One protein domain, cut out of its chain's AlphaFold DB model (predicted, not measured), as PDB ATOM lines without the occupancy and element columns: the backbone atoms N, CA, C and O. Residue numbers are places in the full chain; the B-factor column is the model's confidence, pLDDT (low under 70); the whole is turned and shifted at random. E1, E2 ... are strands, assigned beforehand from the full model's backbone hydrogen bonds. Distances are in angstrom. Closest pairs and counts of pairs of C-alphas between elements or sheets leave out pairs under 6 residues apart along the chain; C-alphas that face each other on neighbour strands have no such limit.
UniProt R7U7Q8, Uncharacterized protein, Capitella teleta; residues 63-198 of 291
ATOM      1  N   CYS A  63    -145.775  85.416-101.208       62.22
ATOM      2  CA  CYS A  63    -146.509  84.238-100.797       62.22
ATOM      3  C   CYS A  63    -145.459  83.289-100.238       62.22
ATOM      4  O   CYS A  63    -144.424  83.071-100.878       62.22
ATOM      5  N   ALA A  64    -145.693  82.808 -99.020       71.00
ATOM      6  CA  ALA A  64    -144.814  81.821 -98.436       71.00
ATOM      7  C   ALA A  64    -144.872  80.605 -99.369       71.00
ATOM      8  O   ALA A  64    -145.941  80.103 -99.707       71.00
ATOM      9  N   HIS A  65    -143.722  80.259 -99.932       87.94
ATOM     10  CA  HIS A  65    -143.590  79.112-100.818       87.94
ATOM     11  C   HIS A  65    -143.337  77.872 -99.965       87.94
ATOM     12  O   HIS A  65    -142.847  78.019 -98.846       87.94
ATOM     13  N   PRO A  66    -143.572  76.657-100.479       93.25
ATOM     14  CA  PRO A  66    -143.131  75.450 -99.796       93.25
ATOM     15  C   PRO A  66    -141.633  75.524 -99.479       93.25
ATOM     16  O   PRO A  66    -140.845  75.998-100.311       93.25
ATOM     17  N   CYS A  67    -141.233  75.092 -98.285       94.19
ATOM     18  CA  CYS A  67    -139.819  74.983 -97.941       94.19
ATOM     19  C   CYS A  67    -139.141  74.003 -98.907       94.19
ATOM     20  O   CYS A  67    -139.641  72.906 -99.155       94.19
ATOM     21  N   LYS A  68    -137.998  74.399 -99.475       93.88
ATOM     22  CA  LYS A  68    -137.253  73.597-100.458       93.88
ATOM     23  C   LYS A  68    -136.644  72.345 -99.829       93.88
ATOM     24  O   LYS A  68    -136.344  71.388-100.539       93.88
ATOM     25  N   SER A  69    -136.392  72.380 -98.521       94.94
ATOM     26  CA  SER A  69    -135.816  71.278 -97.751       94.94
ATOM     27  C   SER A  69    -136.090  71.442 -96.255       94.94
ATOM     28  O   SER A  69    -136.391  72.544 -95.800       94.94
ATOM     29  N   ASP A  70    -135.874  70.375 -95.482       94.62
ATOM     30  CA  ASP A  70    -135.893  70.403 -94.009       94.62
ATOM     31  C   ASP A  70    -134.844  71.345 -93.392       94.62
ATOM     32  O   ASP A  70    -134.969  71.747 -92.239       94.62
ATOM     33  N   TYR A  71    -133.792  71.672 -94.148       96.56
ATOM     34  CA  TYR A  71    -132.697  72.533 -93.708       96.56
ATOM     35  C   TYR A  71    -132.988  74.022 -93.931       96.56
ATOM     36  O   TYR A  71    -132.223  74.868 -93.470       96.56
ATOM     37  N   GLU A  72    -134.065  74.366 -94.643       96.19
ATOM     38  CA  GLU A  72    -134.481  75.756 -94.812       96.19
ATOM     39  C   GLU A  72    -135.144  76.257 -93.524       96.19
ATOM     40  O   GLU A  72    -135.996  75.589 -92.935       96.19
ATOM     41  N   VAL A  73    -134.735  77.442 -93.069       95.38
ATOM     42  CA  VAL A  73    -135.359  78.093 -91.919       95.38
ATOM     43  C   VAL A  73    -136.750  78.539 -92.344       95.38
ATOM     44  O   VAL A  73    -136.892  79.411 -93.198       95.38
ATOM     45  N   CYS A  74    -137.779  77.964 -91.732       94.62
ATOM     46  CA  CYS A  74    -139.164  78.296 -92.041       94.62
ATOM     47  C   CYS A  74    -139.629  79.560 -91.307       94.62
ATOM     48  O   CYS A  74    -140.480  80.291 -91.813       94.62
ATOM     49  N   ASN A  75    -139.043  79.873 -90.146       92.75
ATOM     50  CA  ASN A  75    -139.355  81.076 -89.376       92.75
ATOM     51  C   ASN A  75    -138.184  81.494 -88.472       92.75
ATOM     52  O   ASN A  75    -137.315  80.684 -88.142       92.75
ATOM     53  N   ALA A  76    -138.169  82.757 -88.049       91.62
ATOM     54  CA  ALA A  76    -137.243  83.262 -87.044       91.62
ATOM     55  C   ALA A  76    -138.000  84.064 -85.984       91.62
ATOM     56  O   ALA A  76    -138.805  84.934 -86.311       91.62
ATOM     57  N   VAL A  77    -137.705  83.797 -84.715       89.94
ATOM     58  CA  VAL A  77    -138.287  84.515 -83.575       89.94
ATOM     59  C   VAL A  77    -137.192  85.210 -82.771       89.94
ATOM     60  O   VAL A  77    -136.049  84.754 -82.731       89.94
ATOM     61  N   LEU A  78    -137.534  86.342 -82.160       89.00
ATOM     62  CA  LEU A  78    -136.615  87.184 -81.399       89.00
ATOM     63  C   LEU A  78    -137.093  87.283 -79.946       89.00
ATOM     64  O   LEU A  78    -138.255  87.565 -79.687       89.00
ATOM     65  N   GLN A  79    -136.189  87.120 -78.992       88.75
ATOM     66  CA  GLN A  79    -136.429  87.388 -77.577       88.75
ATOM     67  C   GLN A  79    -135.521  88.535 -77.126       88.75
ATOM     68  O   GLN A  79    -134.349  88.568 -77.498       88.75
ATOM     69  N   VAL A  80    -136.052  89.480 -76.341       87.00
ATOM     70  CA  VAL A  80    -135.321  90.672 -75.878       87.00
ATOM     71  C   VAL A  80    -135.361  90.739 -74.351       87.00
ATOM     72  O   VAL A  80    -136.368  91.103 -73.742       87.00
ATOM     73  N   GLY A  81    -134.243  90.388 -73.719       84.38
ATOM     74  CA  GLY A  81    -134.143  90.230 -72.270       84.38
ATOM     75  C   GLY A  81    -135.075  89.128 -71.764       84.38
ATOM     76  O   GLY A  81    -135.197  88.066 -72.370       84.38
ATOM     77  N   SER A  82    -135.760  89.384 -70.651       79.75
ATOM     78  CA  SER A  82    -136.791  88.475 -70.127       79.75
ATOM     79  C   SER A  82    -138.116  88.579 -70.882       79.75
ATOM     80  O   SER A  82    -138.980  87.719 -70.721       79.75
ATOM     81  N   ASN A  83    -138.286  89.619 -71.699       74.56
ATOM     82  CA  ASN A  83    -139.505  89.830 -72.452       74.56
ATOM     83  C   ASN A  83    -139.420  89.042 -73.751       74.56
ATOM     84  O   ASN A  83    -138.567  89.278 -74.612       74.56
ATOM     85  N   LEU A  84    -140.343  88.102 -73.900       71.62
ATOM     86  CA  LEU A  84    -140.541  87.467 -75.179       71.62
ATOM     87  C   LEU A  84    -141.253  88.468 -76.087       71.62
ATOM     88  O   LEU A  84    -142.453  88.698 -75.950       71.62
ATOM     89  N   ILE A  85    -140.499  89.092 -76.993       64.69
ATOM     90  CA  ILE A  85    -141.089  89.835 -78.108       64.69
ATOM     91  C   ILE A  85    -141.510  88.782 -79.125       64.69
ATOM     92  O   ILE A  85    -140.860  88.543 -80.137       64.69
ATOM     93  N   GLU A  86    -142.584  88.083 -78.772       60.72
ATOM     94  CA  GLU A  86    -143.192  87.022 -79.555       60.72
ATOM     95  C   GLU A  86    -143.962  87.635 -80.717       60.72
ATOM     96  O   GLU A  86    -145.177  87.551 -80.813       60.72
ATOM     97  N   ASP A  87    -143.255  88.356 -81.566       49.31
ATOM     98  CA  ASP A  87    -143.886  88.947 -82.711       49.31
ATOM     99  C   ASP A  87    -142.821  89.187 -83.749       49.31
ATOM    100  O   ASP A  87    -141.909  89.998 -83.592       49.31
ATOM    101  N   ASN A  88    -142.972  88.454 -84.841       58.16
ATOM    102  CA  ASN A  88    -142.580  88.953 -86.130       58.16
ATOM    103  C   ASN A  88    -143.294  90.314 -86.264       58.16
ATOM    104  O   ASN A  88    -144.496  90.280 -86.524       58.16
ATOM    105  N   PRO A  89    -142.668  91.486 -85.985       50.12
ATOM    106  CA  PRO A  89    -143.346  92.642 -85.357       50.12
ATOM    107  C   PRO A  89    -144.429  93.339 -86.197       50.12
ATOM    108  O   PRO A  89    -144.882  94.436 -85.875       50.12
ATOM    109  N   LYS A  90    -144.790  92.746 -87.334       51.56
ATOM    110  CA  LYS A  90    -145.775  93.194 -88.311       51.56
ATOM    111  C   LYS A  90    -146.597  92.049 -88.918       51.56
ATOM    112  O   LYS A  90    -147.181  92.240 -89.982       51.56
ATOM    113  N   GLY A  91    -146.605  90.861 -88.311       56.06
ATOM    114  CA  GLY A  91    -147.146  89.669 -88.958       56.06
ATOM    115  C   GLY A  91    -146.387  89.326 -90.239       56.06
ATOM    116  O   GLY A  91    -147.013  88.959 -91.238       56.06
ATOM    117  N   GLU A  92    -145.052  89.494 -90.255       64.00
ATOM    118  CA  GLU A  92    -144.289  88.999 -91.402       64.00
ATOM    119  C   GLU A  92    -144.538  87.484 -91.500       64.00
ATOM    120  O   GLU A  92    -144.673  86.761 -90.506       64.00
ATOM    121  N   ARG A  93    -144.766  87.022 -92.725       73.25
ATOM    122  CA  ARG A  93    -145.096  85.623 -92.969       73.25
ATOM    123  C   ARG A  93    -143.856  84.764 -92.694       73.25
ATOM    124  O   ARG A  93    -142.741  85.283 -92.799       73.25
ATOM    125  N   PRO A  94    -144.032  83.476 -92.352       85.38
ATOM    126  CA  PRO A  94    -142.913  82.541 -92.344       85.38
ATOM    127  C   PRO A  94    -142.160  82.618 -93.680       85.38
ATOM    128  O   PRO A  94    -142.755  82.912 -94.723       85.38
ATOM    129  N   TYR A  95    -140.849  82.388 -93.645       88.69
ATOM    130  CA  TYR A  95    -140.005  82.445 -94.839       88.69
ATOM    131  C   TYR A  95    -140.459  81.424 -95.890       88.69
ATOM    132  O   TYR A  95    -140.399  81.714 -97.086       88.69
ATOM    133  N   CYS A  96    -140.960  80.275 -95.434       92.00
ATOM    134  CA  CYS A  96    -141.548  79.223 -96.251       92.00
ATOM    135  C   CYS A  96    -142.602  78.421 -95.460       92.00
ATOM    136  O   CYS A  96    -142.673  78.500 -94.232       92.00
ATOM    137  N   GLU A  97    -143.442  77.665 -96.163       93.00
ATOM    138  CA  GLU A  97    -144.471  76.791 -95.596       93.00
ATOM    139  C   GLU A  97    -143.961  75.348 -95.538       93.00
ATOM    140  O   GLU A  97    -143.493  74.788 -96.530       93.00
ATOM    141  N   CYS A  98    -144.041  74.747 -94.355       93.75
ATOM    142  CA  CYS A  98    -143.771  73.328 -94.170       93.75
ATOM    143  C   CYS A  98    -144.951  72.478 -94.686       93.75
ATOM    144  O   CYS A  98    -146.052  72.997 -94.868       93.75
ATOM    145  N   SER A  99    -144.738  71.177 -94.909       90.06
ATOM    146  CA  SER A  99    -145.804  70.262 -95.345       90.06
ATOM    147  C   SER A  99    -146.930  70.131 -94.312       90.06
ATOM    148  O   SER A  99    -146.722  70.360 -93.120       90.06
ATOM    149  N   ASP A 100    -148.108  69.677 -94.756       76.19
ATOM    150  CA  ASP A 100    -149.341  69.592 -93.951       76.19
ATOM    151  C   ASP A 100    -149.195  68.832 -92.619       76.19
ATOM    152  O   ASP A 100    -149.959  69.048 -91.680       76.19
ATOM    153  N   THR A 101    -148.208  67.944 -92.513       80.00
ATOM    154  CA  THR A 101    -147.949  67.148 -91.310       80.00
ATOM    155  C   THR A 101    -147.162  67.892 -90.231       80.00
ATOM    156  O   THR A 101    -147.296  67.552 -89.059       80.00
ATOM    157  N   ASN A 102    -146.360  68.897 -90.595       81.12
ATOM    158  CA  ASN A 102    -145.462  69.603 -89.681       81.12
ATOM    159  C   ASN A 102    -145.620  71.109 -89.867       81.12
ATOM    160  O   ASN A 102    -144.998  71.688 -90.744       81.12
ATOM    161  N   ALA A 103    -146.413  71.780 -89.034       87.31
ATOM    162  CA  ALA A 103    -146.485  73.237 -89.097       87.31
ATOM    163  C   ALA A 103    -145.178  73.871 -88.587       87.31
ATOM    164  O   ALA A 103    -144.697  73.517 -87.509       87.31
ATOM    165  N   CYS A 104    -144.650  74.858 -89.321       90.06
ATOM    166  CA  CYS A 104    -143.543  75.673 -88.827       90.06
ATOM    167  C   CYS A 104    -143.951  76.334 -87.498       90.06
ATOM    168  O   CYS A 104    -145.005  76.989 -87.454       90.06
ATOM    169  N   PRO A 105    -143.158  76.200 -86.419       87.94
ATOM    170  CA  PRO A 105    -143.439  76.905 -85.180       87.94
ATOM    171  C   PRO A 105    -143.553  78.418 -85.436       87.94
ATOM    172  O   PRO A 105    -142.857  78.983 -86.274       87.94
ATOM    173  N   LYS A 106    -144.483  79.085 -84.747       85.06
ATOM    174  CA  LYS A 106    -144.679  80.547 -84.857       85.06
ATOM    175  C   LYS A 106    -144.161  81.311 -83.644       85.06
ATOM    176  O   LYS A 106    -144.036  82.529 -83.681       85.06
ATOM    177  N   ARG A 107    -143.926  80.582 -82.559       88.50
ATOM    178  CA  ARG A 107    -143.604  81.078 -81.225       88.50
ATOM    179  C   ARG A 107    -142.269  80.535 -80.786       88.50
ATOM    180  O   ARG A 107    -141.795  79.560 -81.370       88.50
ATOM    181  N   TRP A 108    -141.701  81.136 -79.748       90.25
ATOM    182  CA  TRP A 108    -140.508  80.588 -79.122       90.25
ATOM    183  C   TRP A 108    -140.738  79.131 -78.740       90.25
ATOM    184  O   TRP A 108    -141.751  78.783 -78.133       90.25
ATOM    185  N   SER A 109    -139.813  78.274 -79.143       88.31
ATOM    186  CA  SER A 109    -139.935  76.841 -78.953       88.31
ATOM    187  C   SER A 109    -138.745  76.331 -78.166       88.31
ATOM    188  O   SER A 109    -137.599  76.636 -78.478       88.31
ATOM    189  N   ASN A 110    -139.024  75.502 -77.166       86.56
ATOM    190  CA  ASN A 110    -137.992  74.768 -76.437       86.56
ATOM    191  C   ASN A 110    -137.652  73.433 -77.129       86.56
ATOM    192  O   ASN A 110    -136.942  72.617 -76.555       86.56
ATOM    193  N   ARG A 111    -138.186  73.174 -78.337       82.94
ATOM    194  CA  ARG A 111    -137.855  71.974 -79.119       82.94
ATOM    195  C   ARG A 111    -136.475  72.135 -79.735       82.94
ATOM    196  O   ARG A 111    -136.302  72.808 -80.750       82.94
ATOM    197  N   THR A 112    -135.509  71.494 -79.116       84.75
ATOM    198  CA  THR A 112    -134.082  71.584 -79.411       84.75
ATOM    199  C   THR A 112    -133.713  71.031 -80.793       84.75
ATOM    200  O   THR A 112    -132.941  71.658 -81.514       84.75
ATOM    201  N   GLY A 113    -134.346  69.943 -81.243       91.19
ATOM    202  CA  GLY A 113    -134.109  69.364 -82.574       91.19
ATOM    203  C   GLY A 113    -134.514  70.253 -83.760       91.19
ATOM    204  O   GLY A 113    -133.901  70.169 -84.828       91.19
ATOM    205  N   GLN A 114    -135.507  71.129 -83.573       94.56
ATOM    206  CA  GLN A 114    -136.103  71.978 -84.624       94.56
ATOM    207  C   GLN A 114    -135.683  73.440 -84.528       94.56
ATOM    208  O   GLN A 114    -136.226  74.279 -85.251       94.56
ATOM    209  N   THR A 115    -134.781  73.776 -83.605       95.69
ATOM    210  CA  THR A 115    -134.432  75.167 -83.346       95.69
ATOM    211  C   THR A 115    -132.937  75.382 -83.202       95.69
ATOM    212  O   THR A 115    -132.226  74.611 -82.568       95.69
ATOM    213  N   LEU A 116    -132.459  76.479 -83.782       96.06
ATOM    214  CA  LEU A 116    -131.108  76.982 -83.572       96.06
ATOM    215  C   LEU A 116    -131.223  78.334 -82.883       96.06
ATOM    216  O   LEU A 116    -131.646  79.313 -83.503       96.06
ATOM    217  N   THR A 117    -130.842  78.386 -81.608       96.19
ATOM    218  CA  THR A 117    -130.911  79.604 -80.794       96.19
ATOM    219  C   THR A 117    -129.534  80.245 -80.684       96.19
ATOM    220  O   THR A 117    -128.567  79.585 -80.326       96.19
ATOM    221  N   TRP A 118    -129.411  81.536 -80.974       95.38
ATOM    222  CA  TRP A 118    -128.130  82.236 -80.942       95.38
ATOM    223  C   TRP A 118    -128.248  83.657 -80.404       95.38
ATOM    224  O   TRP A 118    -129.278  84.318 -80.527       95.38
ATOM    225  N   PHE A 119    -127.167  84.147 -79.796       91.06
ATOM    226  CA  PHE A 119    -127.106  85.524 -79.308       91.06
ATOM    227  C   PHE A 119    -126.810  86.502 -80.434       91.06
ATOM    228  O   PHE A 119    -125.801  86.370 -81.131       91.06
ATOM    229  N   HIS A 120    -127.623  87.550 -80.543       87.50
ATOM    230  CA  HIS A 120    -127.355  88.614 -81.495       87.50
ATOM    231  C   HIS A 120    -126.056  89.343 -81.128       87.50
ATOM    232  O   HIS A 120    -125.872  89.793 -79.994       87.50
ATOM    233  N   HIS A 121    -125.146  89.501 -82.090       82.19
ATOM    234  CA  HIS A 121    -123.835  90.083 -81.802       82.19
ATOM    235  C   HIS A 121    -123.926  91.564 -81.383       82.19
ATOM    236  O   HIS A 121    -123.327  91.959 -80.386       82.19
ATOM    237  N   GLU A 122    -124.715  92.382 -82.092       76.62
ATOM    238  CA  GLU A 122    -124.849  93.823 -81.786       76.62
ATOM    239  C   GLU A 122    -125.649  94.106 -80.501       76.62
ATOM    240  O   GLU A 122    -125.597  95.212 -79.967       76.62
ATOM    241  N   ARG A 123    -126.455  93.145 -80.036       80.62
ATOM    242  CA  ARG A 123    -127.456  93.339 -78.977       80.62
ATOM    243  C   ARG A 123    -127.403  92.140 -78.044       80.62
ATOM    244  O   ARG A 123    -128.015  91.114 -78.301       80.62
ATOM    245  N   ARG A 124    -126.609  92.250 -76.977       78.44
ATOM    246  CA  ARG A 124    -126.316  91.128 -76.068       78.44
ATOM    247  C   ARG A 124    -127.561  90.570 -75.369       78.44
ATOM    248  O   ARG A 124    -127.562  89.405 -74.988       78.44
ATOM    249  N   ASP A 125    -128.571  91.405 -75.184       82.31
ATOM    250  CA  ASP A 125    -129.872  91.073 -74.611       82.31
ATOM    251  C   ASP A 125    -130.811  90.379 -75.608       82.31
ATOM    252  O   ASP A 125    -131.908  89.985 -75.225       82.31
ATOM    253  N   TRP A 126    -130.415  90.245 -76.875       87.69
ATOM    254  CA  TRP A 126    -131.247  89.647 -77.910       87.69
ATOM    255  C   TRP A 126    -130.832  88.206 -78.175       87.69
ATOM    256  O   TRP A 126    -129.669  87.912 -78.472       87.69
ATOM    257  N   LEU A 127    -131.818  87.320 -78.136       92.12
ATOM    258  CA  LEU A 127    -131.707  85.946 -78.593       92.12
ATOM    259  C   LEU A 127    -132.548  85.776 -79.851       92.12
ATOM    260  O   LEU A 127    -133.711  86.169 -79.893       92.12
ATOM    261  N   VAL A 128    -131.958  85.183 -80.875       92.94
ATOM    262  CA  VAL A 128    -132.633  84.851 -82.124       92.94
ATOM    263  C   VAL A 128    -132.757  83.342 -82.191       92.94
ATOM    264  O   VAL A 128    -131.780  82.635 -81.970       92.94
ATOM    265  N   GLN A 129    -133.938  82.843 -82.525       94.88
ATOM    266  CA  GLN A 129    -134.163  81.424 -82.736       94.88
ATOM    267  C   GLN A 129    -134.639  81.187 -84.167       94.88
ATOM    268  O   GLN A 129    -135.709  81.648 -84.562       94.88
ATOM    269  N   TYR A 130    -133.834  80.462 -84.939       95.69
ATOM    270  CA  TYR A 130    -134.245  79.911 -86.227       95.69
ATOM    271  C   TYR A 130    -135.035  78.631 -86.012       95.69
ATOM    272  O   TYR A 130    -134.690  77.835 -85.142       95.69
ATOM    273  N   GLN A 131    -136.086  78.453 -86.805       95.31
ATOM    274  CA  GLN A 131    -137.029  77.348 -86.692       95.31
ATOM    275  C   GLN A 131    -137.072  76.574 -88.008       95.31
ATOM    276  O   GLN A 131    -137.077  77.176 -89.084       95.31
ATOM    277  N   PHE A 132    -137.097  75.248 -87.906       95.56
ATOM    278  CA  PHE A 132    -137.065  74.317 -89.033       95.56
ATOM    279  C   PHE A 132    -138.332  73.453 -89.057       95.56
ATOM    280  O   PHE A 132    -138.991  73.273 -88.033       95.56
ATOM    281  N   CYS A 133    -138.667  72.897 -90.224       94.56
ATOM    282  CA  CYS A 133    -139.837  72.022 -90.381       94.56
ATOM    283  C   CYS A 133    -139.672  70.638 -89.733       94.56
ATOM    284  O   CYS A 133    -140.664  69.953 -89.490       94.56
ATOM    285  N   SER A 134    -138.427  70.227 -89.484       94.06
ATOM    286  CA  SER A 134    -138.060  68.881 -89.048       94.06
ATOM    287  C   SER A 134    -136.873  68.931 -88.083       94.06
ATOM    288  O   SER A 134    -136.156  69.932 -88.008       94.06
ATOM    289  N   ASP A 135    -136.639  67.834 -87.363       93.75
ATOM    290  CA  ASP A 135    -135.543  67.720 -86.398       93.75
ATOM    291  C   ASP A 135    -134.207  67.590 -87.147       93.75
ATOM    292  O   ASP A 135    -133.828  66.500 -87.586       93.75
ATOM    293  N   VAL A 136    -133.518  68.712 -87.368       94.50
ATOM    294  CA  VAL A 136    -132.254  68.777 -88.127       94.50
ATOM    295  C   VAL A 136    -131.034  69.026 -87.246       94.50
ATOM    296  O   VAL A 136    -129.946  68.587 -87.606       94.50
ATOM    297  N   ILE A 137    -131.196  69.680 -86.092       93.88
ATOM    298  CA  ILE A 137    -130.074  70.125 -85.247       93.88
ATOM    299  C   ILE A 137    -129.465  68.969 -84.450       93.88
ATOM    300  O   ILE A 137    -128.246  68.809 -84.410       93.88
ATOM    301  N   GLU A 138    -130.304  68.112 -83.875       90.94
ATOM    302  CA  GLU A 138    -129.885  66.997 -83.011       90.94
ATOM    303  C   GLU A 138    -129.467  65.736 -83.780       90.94
ATOM    304  O   GLU A 138    -129.207  64.697 -83.183       90.94
ATOM    305  N   ARG A 139    -129.360  65.807 -85.114       89.56
ATOM    306  CA  ARG A 139    -128.874  64.676 -85.925       89.56
ATOM    307  C   ARG A 139    -127.385  64.385 -85.698       89.56
ATOM    308  O   ARG A 139    -126.937  63.275 -85.970       89.56
ATOM    309  N   GLY A 140    -126.615  65.384 -85.262       86.75
ATOM    310  CA  GLY A 140    -125.188  65.257 -84.952       86.75
ATOM    311  C   GLY A 140    -124.920  64.978 -83.467       86.75
ATOM    312  O   GLY A 140    -125.808  65.183 -82.641       86.75
ATOM    313  N   PRO A 141    -123.694  64.565 -83.098       95.31
ATOM    314  CA  PRO A 141    -123.305  64.400 -81.697       95.31
ATOM    315  C   PRO A 141    -123.320  65.740 -80.947       95.31
ATOM    316  O   PRO A 141    -123.308  66.807 -81.563       95.31
ATOM    317  N   GLN A 142    -123.305  65.699 -79.616       96.44
ATOM    318  CA  GLN A 142    -123.131  66.898 -78.794       96.44
ATOM    319  C   GLN A 142    -121.663  67.357 -78.822       96.44
ATOM    320  O   GLN A 142    -120.747  66.542 -78.700       96.44
ATOM    321  N   CYS A 143    -121.422  68.658 -78.977       96.12
ATOM    322  CA  CYS A 143    -120.087  69.248 -78.923       96.12
ATOM    323  C   CYS A 143    -119.587  69.375 -77.476       96.12
ATOM    324  O   CYS A 143    -120.358  69.657 -76.558       96.12
ATOM    325  N   THR A 144    -118.268  69.342 -77.286       94.81
ATOM    326  CA  THR A 144    -117.649  70.027 -76.141       94.81
ATOM    327  C   THR A 144    -117.712  71.544 -76.340       94.81
ATOM    328  O   THR A 144    -117.888  72.023 -77.462       94.81
ATOM    329  N   MET A 145    -117.524  72.328 -75.275       92.31
ATOM    330  CA  MET A 145    -117.377  73.784 -75.398       92.31
ATOM    331  C   MET A 145    -116.165  74.108 -76.286       92.31
ATOM    332  O   MET A 145    -115.023  73.962 -75.858       92.31
ATOM    333  N   THR A 146    -116.422  74.499 -77.536       94.12
ATOM    334  CA  THR A 146    -115.404  74.701 -78.576       94.12
ATOM    335  C   THR A 146    -115.533  76.072 -79.235       94.12
ATOM    336  O   THR A 146    -116.632  76.613 -79.389       94.12
ATOM    337  N   THR A 147    -114.388  76.630 -79.632       94.12
ATOM    338  CA  THR A 147    -114.283  77.830 -80.476       94.12
ATOM    339  C   THR A 147    -114.370  77.518 -81.967       94.12
ATOM    340  O   THR A 147    -114.446  78.448 -82.770       94.12
ATOM    341  N   GLU A 148    -114.317  76.241 -82.342       95.75
ATOM    342  CA  GLU A 148    -114.431  75.795 -83.728       95.75
ATOM    343  C   GLU A 148    -115.854  75.989 -84.256       95.75
ATOM    344  O   GLU A 148    -116.827  75.963 -83.500       95.75
ATOM    345  N   VAL A 149    -115.973  76.182 -85.568       97.06
ATOM    346  CA  VAL A 149    -117.277  76.290 -86.224       97.06
ATOM    347  C   VAL A 149    -117.985  74.947 -86.119       97.06
ATOM    348  O   VAL A 149    -117.469  73.939 -86.589       97.06
ATOM    349  N   VAL A 150    -119.187  74.941 -85.552       97.75
ATOM    350  CA  VAL A 150    -120.019  73.735 -85.410       97.75
ATOM    351  C   VAL A 150    -121.231  73.764 -86.331       97.75
ATOM    352  O   VAL A 150    -121.688  72.715 -86.777       97.75
ATOM    353  N   ILE A 151    -121.733  74.959 -86.656       97.62
ATOM    354  CA  ILE A 151    -122.850  75.153 -87.578       97.62
ATOM    355  C   ILE A 151    -122.525  76.266 -88.569       97.62
ATOM    356  O   ILE A 151    -121.985  77.308 -88.204       97.62
ATOM    357  N   THR A 152    -122.901  76.061 -89.831       98.00
ATOM    358  CA  THR A 152    -122.918  77.115 -90.848       98.00
ATOM    359  C   THR A 152    -124.313  77.263 -91.443       98.00
ATOM    360  O   THR A 152    -124.882  76.295 -91.945       98.00
ATOM    361  N   VAL A 153    -124.837  78.487 -91.440       98.00
ATOM    362  CA  VAL A 153    -126.088  78.868 -92.109       98.00
ATOM    363  C   VAL A 153    -125.745  79.755 -93.295       98.00
ATOM    364  O   VAL A 153    -125.006  80.724 -93.142       98.00
ATOM    365  N   LYS A 154    -126.277  79.456 -94.476       97.06
ATOM    366  CA  LYS A 154    -126.152  80.318 -95.655       97.06
ATOM    367  C   LYS A 154    -127.453  81.074 -95.915       97.06
ATOM    368  O   LYS A 154    -128.514  80.631 -95.503       97.06
ATOM    369  N   THR A 155    -127.390  82.194 -96.617       95.00
ATOM    370  CA  THR A 155    -128.563  82.898 -97.158       95.00
ATOM    371  C   THR A 155    -128.153  83.672 -98.396       95.00
ATOM    372  O   THR A 155    -127.054  84.227 -98.458       95.00
ATOM    373  N   GLU A 156    -129.047  83.760 -99.371       91.31
ATOM    374  CA  GLU A 156    -128.849  84.609-100.544       91.31
ATOM    375  C   GLU A 156    -128.731  86.091-100.119       91.31
ATOM    376  O   GLU A 156    -129.304  86.534 -99.122       91.31
ATOM    377  N   GLN A 157    -127.949  86.892-100.846       85.81
ATOM    378  CA  GLN A 157    -127.790  88.320-100.546       85.81
ATOM    379  C   GLN A 157    -129.045  89.118-100.924       85.81
ATOM    380  O   GLN A 157    -129.403  90.081-100.242       85.81
ATOM    381  N   SER A 158    -129.687  88.744-102.032       84.56
ATOM    382  CA  SER A 158    -130.899  89.381-102.559       84.56
ATOM    383  C   SER A 158    -132.146  89.017-101.756       84.56
ATOM    384  O   SER A 158    -133.066  89.832-101.657       84.56
ATOM    385  N   LEU A 159    -132.169  87.814-101.178       84.56
ATOM    386  CA  LEU A 159    -133.308  87.237-100.479       84.56
ATOM    387  C   LEU A 159    -132.866  86.710 -99.117       84.56
ATOM    388  O   LEU A 159    -131.977  85.873 -99.018       84.56
ATOM    389  N   TRP A 160    -133.519  87.170 -98.054       83.06
ATOM    390  CA  TRP A 160    -133.269  86.637 -96.720       83.06
ATOM    391  C   TRP A 160    -133.995  85.302 -96.551       83.06
ATOM    392  O   TRP A 160    -135.158  85.271 -96.155       83.06
ATOM    393  N   ARG A 161    -133.310  84.216 -96.913       89.75
ATOM    394  CA  ARG A 161    -133.776  82.828 -96.811       89.75
ATOM    395  C   ARG A 161    -132.660  81.981 -96.213       89.75
ATOM    396  O   ARG A 161    -131.836  81.443 -96.956       89.75
ATOM    397  N   PRO A 162    -132.562  81.948 -94.878       95.31
ATOM    398  CA  PRO A 162    -131.510  81.204 -94.217       95.31
ATOM    399  C   PRO A 162    -131.702  79.696 -94.419       95.31
ATOM    400  O   PRO A 162    -132.801  79.171 -94.273       95.31
ATOM    401  N   GLU A 163    -130.623  78.995 -94.728       96.81
ATOM    402  CA  GLU A 163    -130.593  77.550 -94.932       96.81
ATOM    403  C   GLU A 163    -129.386  76.974 -94.196       96.81
ATOM    404  O   GLU A 163    -128.258  77.468 -94.301       96.81
ATOM    405  N   LEU A 164    -129.620  75.917 -93.434       97.25
ATOM    406  CA  LEU A 164    -128.597  75.206 -92.696       97.25
ATOM    407  C   LEU A 164    -127.715  74.418 -93.668       97.25
ATOM    408  O   LEU A 164    -128.162  73.479 -94.320       97.25
ATOM    409  N   LYS A 165    -126.448  74.817 -93.791       96.88
ATOM    410  CA  LYS A 165    -125.528  74.253 -94.783       96.88
ATOM    411  C   LYS A 165    -124.695  73.105 -94.223       96.88
ATOM    412  O   LYS A 165    -124.498  72.104 -94.909       96.88
ATOM    413  N   HIS A 166    -124.192  73.270 -93.002       95.75
ATOM    414  CA  HIS A 166    -123.337  72.299 -92.325       95.75
ATOM    415  C   HIS A 166    -123.662  72.243 -90.833       95.75
ATOM    416  O   HIS A 166    -123.888  73.285 -90.215       95.75
ATOM    417  N   ILE A 167    -123.640  71.029 -90.280       95.75
ATOM    418  CA  ILE A 167    -123.769  70.727 -88.852       95.75
ATOM    419  C   ILE A 167    -122.697  69.690 -88.529       95.75
ATOM    420  O   ILE A 167    -122.725  68.589 -89.076       95.75
ATOM    421  N   HIS A 168    -121.747  70.038 -87.671       96.06
ATOM    422  CA  HIS A 168    -120.737  69.102 -87.179       96.06
ATOM    423  C   HIS A 168    -121.193  68.438 -85.878       96.06
ATOM    424  O   HIS A 168    -121.088  67.224 -85.729       96.06
ATOM    425  N   CYS A 169    -121.731  69.235 -84.960       96.88
ATOM    426  CA  CYS A 169    -122.259  68.806 -83.671       96.88
ATOM    427  C   CYS A 169    -123.230  69.881 -83.138       96.88
ATOM    428  O   CYS A 169    -123.302  70.985 -83.691       96.88
ATOM    429  N   HIS A 170    -123.986  69.579 -82.082       95.81
ATOM    430  CA  HIS A 170    -124.867  70.546 -81.417       95.81
ATOM    431  C   HIS A 170    -124.287  71.017 -80.077       95.81
ATOM    432  O   HIS A 170    -123.710  70.231 -79.327       95.81
ATOM    433  N   CYS A 171    -124.405  72.312 -79.780       96.31
ATOM    434  CA  CYS A 171    -123.839  72.877 -78.556       96.31
ATOM    435  C   CYS A 171    -124.598  72.408 -77.310       96.31
ATOM    436  O   CYS A 171    -125.808  72.178 -77.391       96.31
ATOM    437  N   PRO A 172    -123.928  72.341 -76.146       92.44
ATOM    438  CA  PRO A 172    -124.625  72.258 -74.868       92.44
ATOM    439  C   PRO A 172    -125.661  73.387 -74.757       92.44
ATOM    440  O   PRO A 172    -125.425  74.496 -75.239       92.44
ATOM    441  N   ASP A 173    -126.824  73.083 -74.188       91.56
ATOM    442  CA  ASP A 173    -127.953  74.010 -74.013       91.56
ATOM    443  C   ASP A 173    -128.569  74.572 -75.312       91.56
ATOM    444  O   ASP A 173    -129.460  75.417 -75.254       91.56
ATOM    445  N   HIS A 174    -128.134  74.106 -76.493       93.88
ATOM    446  CA  HIS A 174    -128.618  74.552 -77.813       93.88
ATOM    447  C   HIS A 174    -128.477  76.062 -78.059       93.88
ATOM    448  O   HIS A 174    -129.215  76.656 -78.852       93.88
ATOM    449  N   ILE A 175    -127.500  76.678 -77.391       94.44
ATOM    450  CA  ILE A 175    -127.150  78.087 -77.537       94.44
ATOM    451  C   ILE A 175    -125.864  78.196 -78.349       94.44
ATOM    452  O   ILE A 175    -124.814  77.676 -77.981       94.44
ATOM    453  N   TYR A 176    -125.954  78.942 -79.441       96.06
ATOM    454  CA  TYR A 176    -124.873  79.145 -80.387       96.06
ATOM    455  C   TYR A 176    -124.388  80.595 -80.355       96.06
ATOM    456  O   TYR A 176    -125.150  81.541 -80.122       96.06
ATOM    457  N   TYR A 177    -123.106  80.790 -80.643       95.31
ATOM    458  CA  TYR A 177    -122.510  82.113 -80.746       95.31
ATOM    459  C   TYR A 177    -122.004  82.339 -82.156       95.31
ATOM    460  O   TYR A 177    -121.271  81.529 -82.717       95.31
ATOM    461  N   LEU A 178    -122.426  83.454 -82.737       95.44
ATOM    462  CA  LEU A 178    -121.986  83.859 -84.056       95.44
ATOM    463  C   LEU A 178    -120.495  84.221 -84.008       95.44
ATOM    464  O   LEU A 178    -120.105  85.194 -83.361       95.44
ATOM    465  N   GLN A 179    -119.683  83.444 -84.716       96.00
ATOM    466  CA  GLN A 179    -118.237  83.622 -84.810       96.00
ATOM    467  C   GLN A 179    -117.856  84.471 -86.018       96.00
ATOM    468  O   GLN A 179    -116.936  85.277 -85.954       96.00
ATOM    469  N   SER A 180    -118.548  84.304 -87.139       95.75
ATOM    470  CA  SER A 180    -118.301  85.117 -88.323       95.75
ATOM    471  C   SER A 180    -119.512  85.149 -89.232       95.75
ATOM    472  O   SER A 180    -120.366  84.262 -89.201       95.75
ATOM    473  N   TRP A 181    -119.559  86.160 -90.091       95.38
ATOM    474  CA  TRP A 181    -120.291  86.036 -91.338       95.38
ATOM    475  C   TRP A 181    -119.432  86.515 -92.494       95.38
ATOM    476  O   TRP A 181    -118.707  87.503 -92.381       95.38
ATOM    477  N   ARG A 182    -119.498  85.822 -93.625       95.25
ATOM    478  CA  ARG A 182    -118.704  86.149 -94.808       95.25
ATOM    479  C   ARG A 182    -119.518  86.006 -96.071       95.25
ATOM    480  O   ARG A 182    -120.391  85.148 -96.170       95.25
ATOM    481  N   LEU A 183    -119.206  86.845 -97.034       94.38
ATOM    482  CA  LEU A 183    -119.720  86.742 -98.374       94.38
ATOM    483  C   LEU A 183    -118.907  85.689 -99.131       94.38
ATOM    484  O   LEU A 183    -117.683  85.624 -98.998       94.38
ATOM    485  N   ASN A 184    -119.576  84.842 -99.903       94.81
ATOM    486  CA  ASN A 184    -118.893  83.861-100.738       94.81
ATOM    487  C   ASN A 184    -118.095  84.526-101.876       94.81
ATOM    488  O   ASN A 184    -118.223  85.720-102.151       94.81
ATOM    489  N   SER A 185    -117.284  83.730-102.576       91.06
ATOM    490  CA  SER A 185    -116.430  84.209-103.671       91.06
ATOM    491  C   SER A 185    -117.212  84.790-104.853       91.06
ATOM    492  O   SER A 185    -116.712  85.691-105.521       91.06
ATOM    493  N   THR A 186    -118.441  84.322-105.104       93.25
ATOM    494  CA  THR A 186    -119.309  84.872-106.163       93.25
ATOM    495  C   THR A 186    -119.989  86.173-105.748       93.25
ATOM    496  O   THR A 186    -120.557  86.879-106.582       93.25
ATOM    497  N   GLY A 187    -119.937  86.516-104.462       90.62
ATOM    498  CA  GLY A 187    -120.553  87.708-103.921       90.62
ATOM    499  C   GLY A 187    -122.078  87.646-103.832       90.62
ATOM    500  O   GLY A 187    -122.687  88.710-103.764       90.62
ATOM    501  N   GLN A 188    -122.681  86.452-103.879       93.81
ATOM    502  CA  GLN A 188    -124.134  86.242-103.966       93.81
ATOM    503  C   GLN A 188    -124.756  85.685-102.683       93.81
ATOM    504  O   GLN A 188    -125.959  85.833-102.486       93.81
ATOM    505  N   GLU A 189    -123.966  85.063-101.810       95.75
ATOM    506  CA  GLU A 189    -124.464  84.395-100.605       95.75
ATOM    507  C   GLU A 189    -123.657  84.812 -99.375       95.75
ATOM    508  O   GLU A 189    -122.428  84.903 -99.421       95.75
ATOM    509  N   TRP A 190    -124.353  85.006 -98.258       95.69
ATOM    510  CA  TRP A 190    -123.760  85.165 -96.936       95.69
ATOM    511  C   TRP A 190    -123.712  83.828 -96.213       95.69
ATOM    512  O   TRP A 190    -124.698  83.099 -96.197       95.69
ATOM    513  N   TYR A 191    -122.589  83.550 -95.564       97.44
ATOM    514  CA  TYR A 191    -122.348  82.379 -94.733       97.44
ATOM    515  C   TYR A 191    -122.114  82.846 -93.305       97.44
ATOM    516  O   TYR A 191    -121.161  83.577 -93.064       97.44
ATOM    517  N   TYR A 192    -122.975  82.427 -92.388       97.62
ATOM    518  CA  TYR A 192    -122.924  82.700 -90.957       97.62
ATOM    519  C   TYR A 192    -122.400  81.456 -90.253       97.62
ATOM    520  O   TYR A 192    -123.021  80.396 -90.337       97.62
ATOM    521  N   SER A 193    -121.274  81.589 -89.567       97.81
ATOM    522  CA  SER A 193    -120.618  80.497 -88.855       97.81
ATOM    523  C   SER A 193    -120.801  80.664 -87.356       97.81
ATOM    524  O   SER A 193    -120.582  81.748 -86.809       97.81
ATOM    525  N   TYR A 194    -121.173  79.576 -86.692       97.62
ATOM    526  CA  TYR A 194    -121.489  79.549 -85.272       97.62
ATOM    527  C   TYR A 194    -120.619  78.536 -84.532       97.62
ATOM    528  O   TYR A 194    -120.301  77.480 -85.082       97.62
ATOM    529  N   ASN A 195    -120.293  78.837 -83.278       97.19
ATOM    530  CA  ASN A 195    -119.578  77.959 -82.351       97.19
ATOM    531  C   ASN A 195    -120.321  77.848 -81.003       97.19
ATOM    532  O   ASN A 195    -121.397  78.430 -80.831       97.19
ATOM    533  N   CYS A 196    -119.755  77.094 -80.054       96.62
ATOM    534  CA  CYS A 196    -120.363  76.849 -78.738       96.62
ATOM    535  C   CYS A 196    -119.766  77.689 -77.609       96.62
ATOM    536  O   CYS A 196    -120.228  77.606 -76.475       96.62
ATOM    537  N   TYR A 197    -118.728  78.479 -77.886       94.06
ATOM    538  CA  TYR A 197    -118.004  79.197 -76.849       94.06
ATOM    539  C   TYR A 197    -117.934  80.695 -77.113       94.06
ATOM    540  O   TYR A 197    -117.393  81.165 -78.116       94.06
ATOM    541  N   ARG A 198    -118.405  81.460 -76.126       88.31
ATOM    542  CA  ARG A 198    -118.327  82.916 -76.107       88.31
ATOM    543  C   ARG A 198    -117.199  83.379 -75.201       88.31
ATOM    544  O   ARG A 198    -117.341  83.435 -73.982       88.31
TER     545      ARG A 198
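AT A GLANCE: This is residues 63 to 198 of the 291 residues of an uncharacterized protein of Capitella teleta (UniProt R7U7Q8). This domain has little regular structure: one strongly twisted sheet of seven strands, curled like part of a barrel, folds back so that E1, E3 and E2 face E7, E4 and E5, with E6 as the hinge. The 136 printed residues have no named helix, and under half are in strands E1 to E7, numbered along the chain. The mixed sheet runs E1 E3 E2 E6 E7 E4 E5. The all-strand whole is compact, radius of gyration of the C-alphas 14.3 A, spanning 40 by 38 by 29 A.

HOW THE PARTS SIT: Start at edge strand E1, residues 73 to 80, antiparallel to E3, residues 126 to 132, with N 77 and O 129 within hydrogen-bond range at 2.9 A. E3 forms a hairpin with E2, residues 115 to 119; look at N 118 and O 128, 2.8 A. E2 is parallel to E6, residues 175 to 183, at N 176 and O 117, 2.8 A. E6 bends by 53 degrees at residue 179 and forms a hairpin with E7, residues 189 to 195, at N 182 and O 191, 2.8 A. E7 is antiparallel to E4, residues 151 to 156, at N 153 and O 192, 2.9 A. E4 forms a hairpin with edge strand E5, residues 163 to 167, at N 154 and O 163, 2.8 A.

IN THESE COORDINATES: Find C-alpha 73 at (-135.359, 78.093, -91.919), where E1 begins its 20.4 A. E6 measures 23.8 A, and E7 ends at C-alpha 195, (-119.578, 77.959, -82.351).

THE WHOLE: The farthest C-alphas, Cys 63 and Thr 144, are 40.5 A apart. The printed part has no cut; the links E1 to E2 and E3 to E4 are long. Look for pLDDT under 70 at residue 63 and residues 85 to 92.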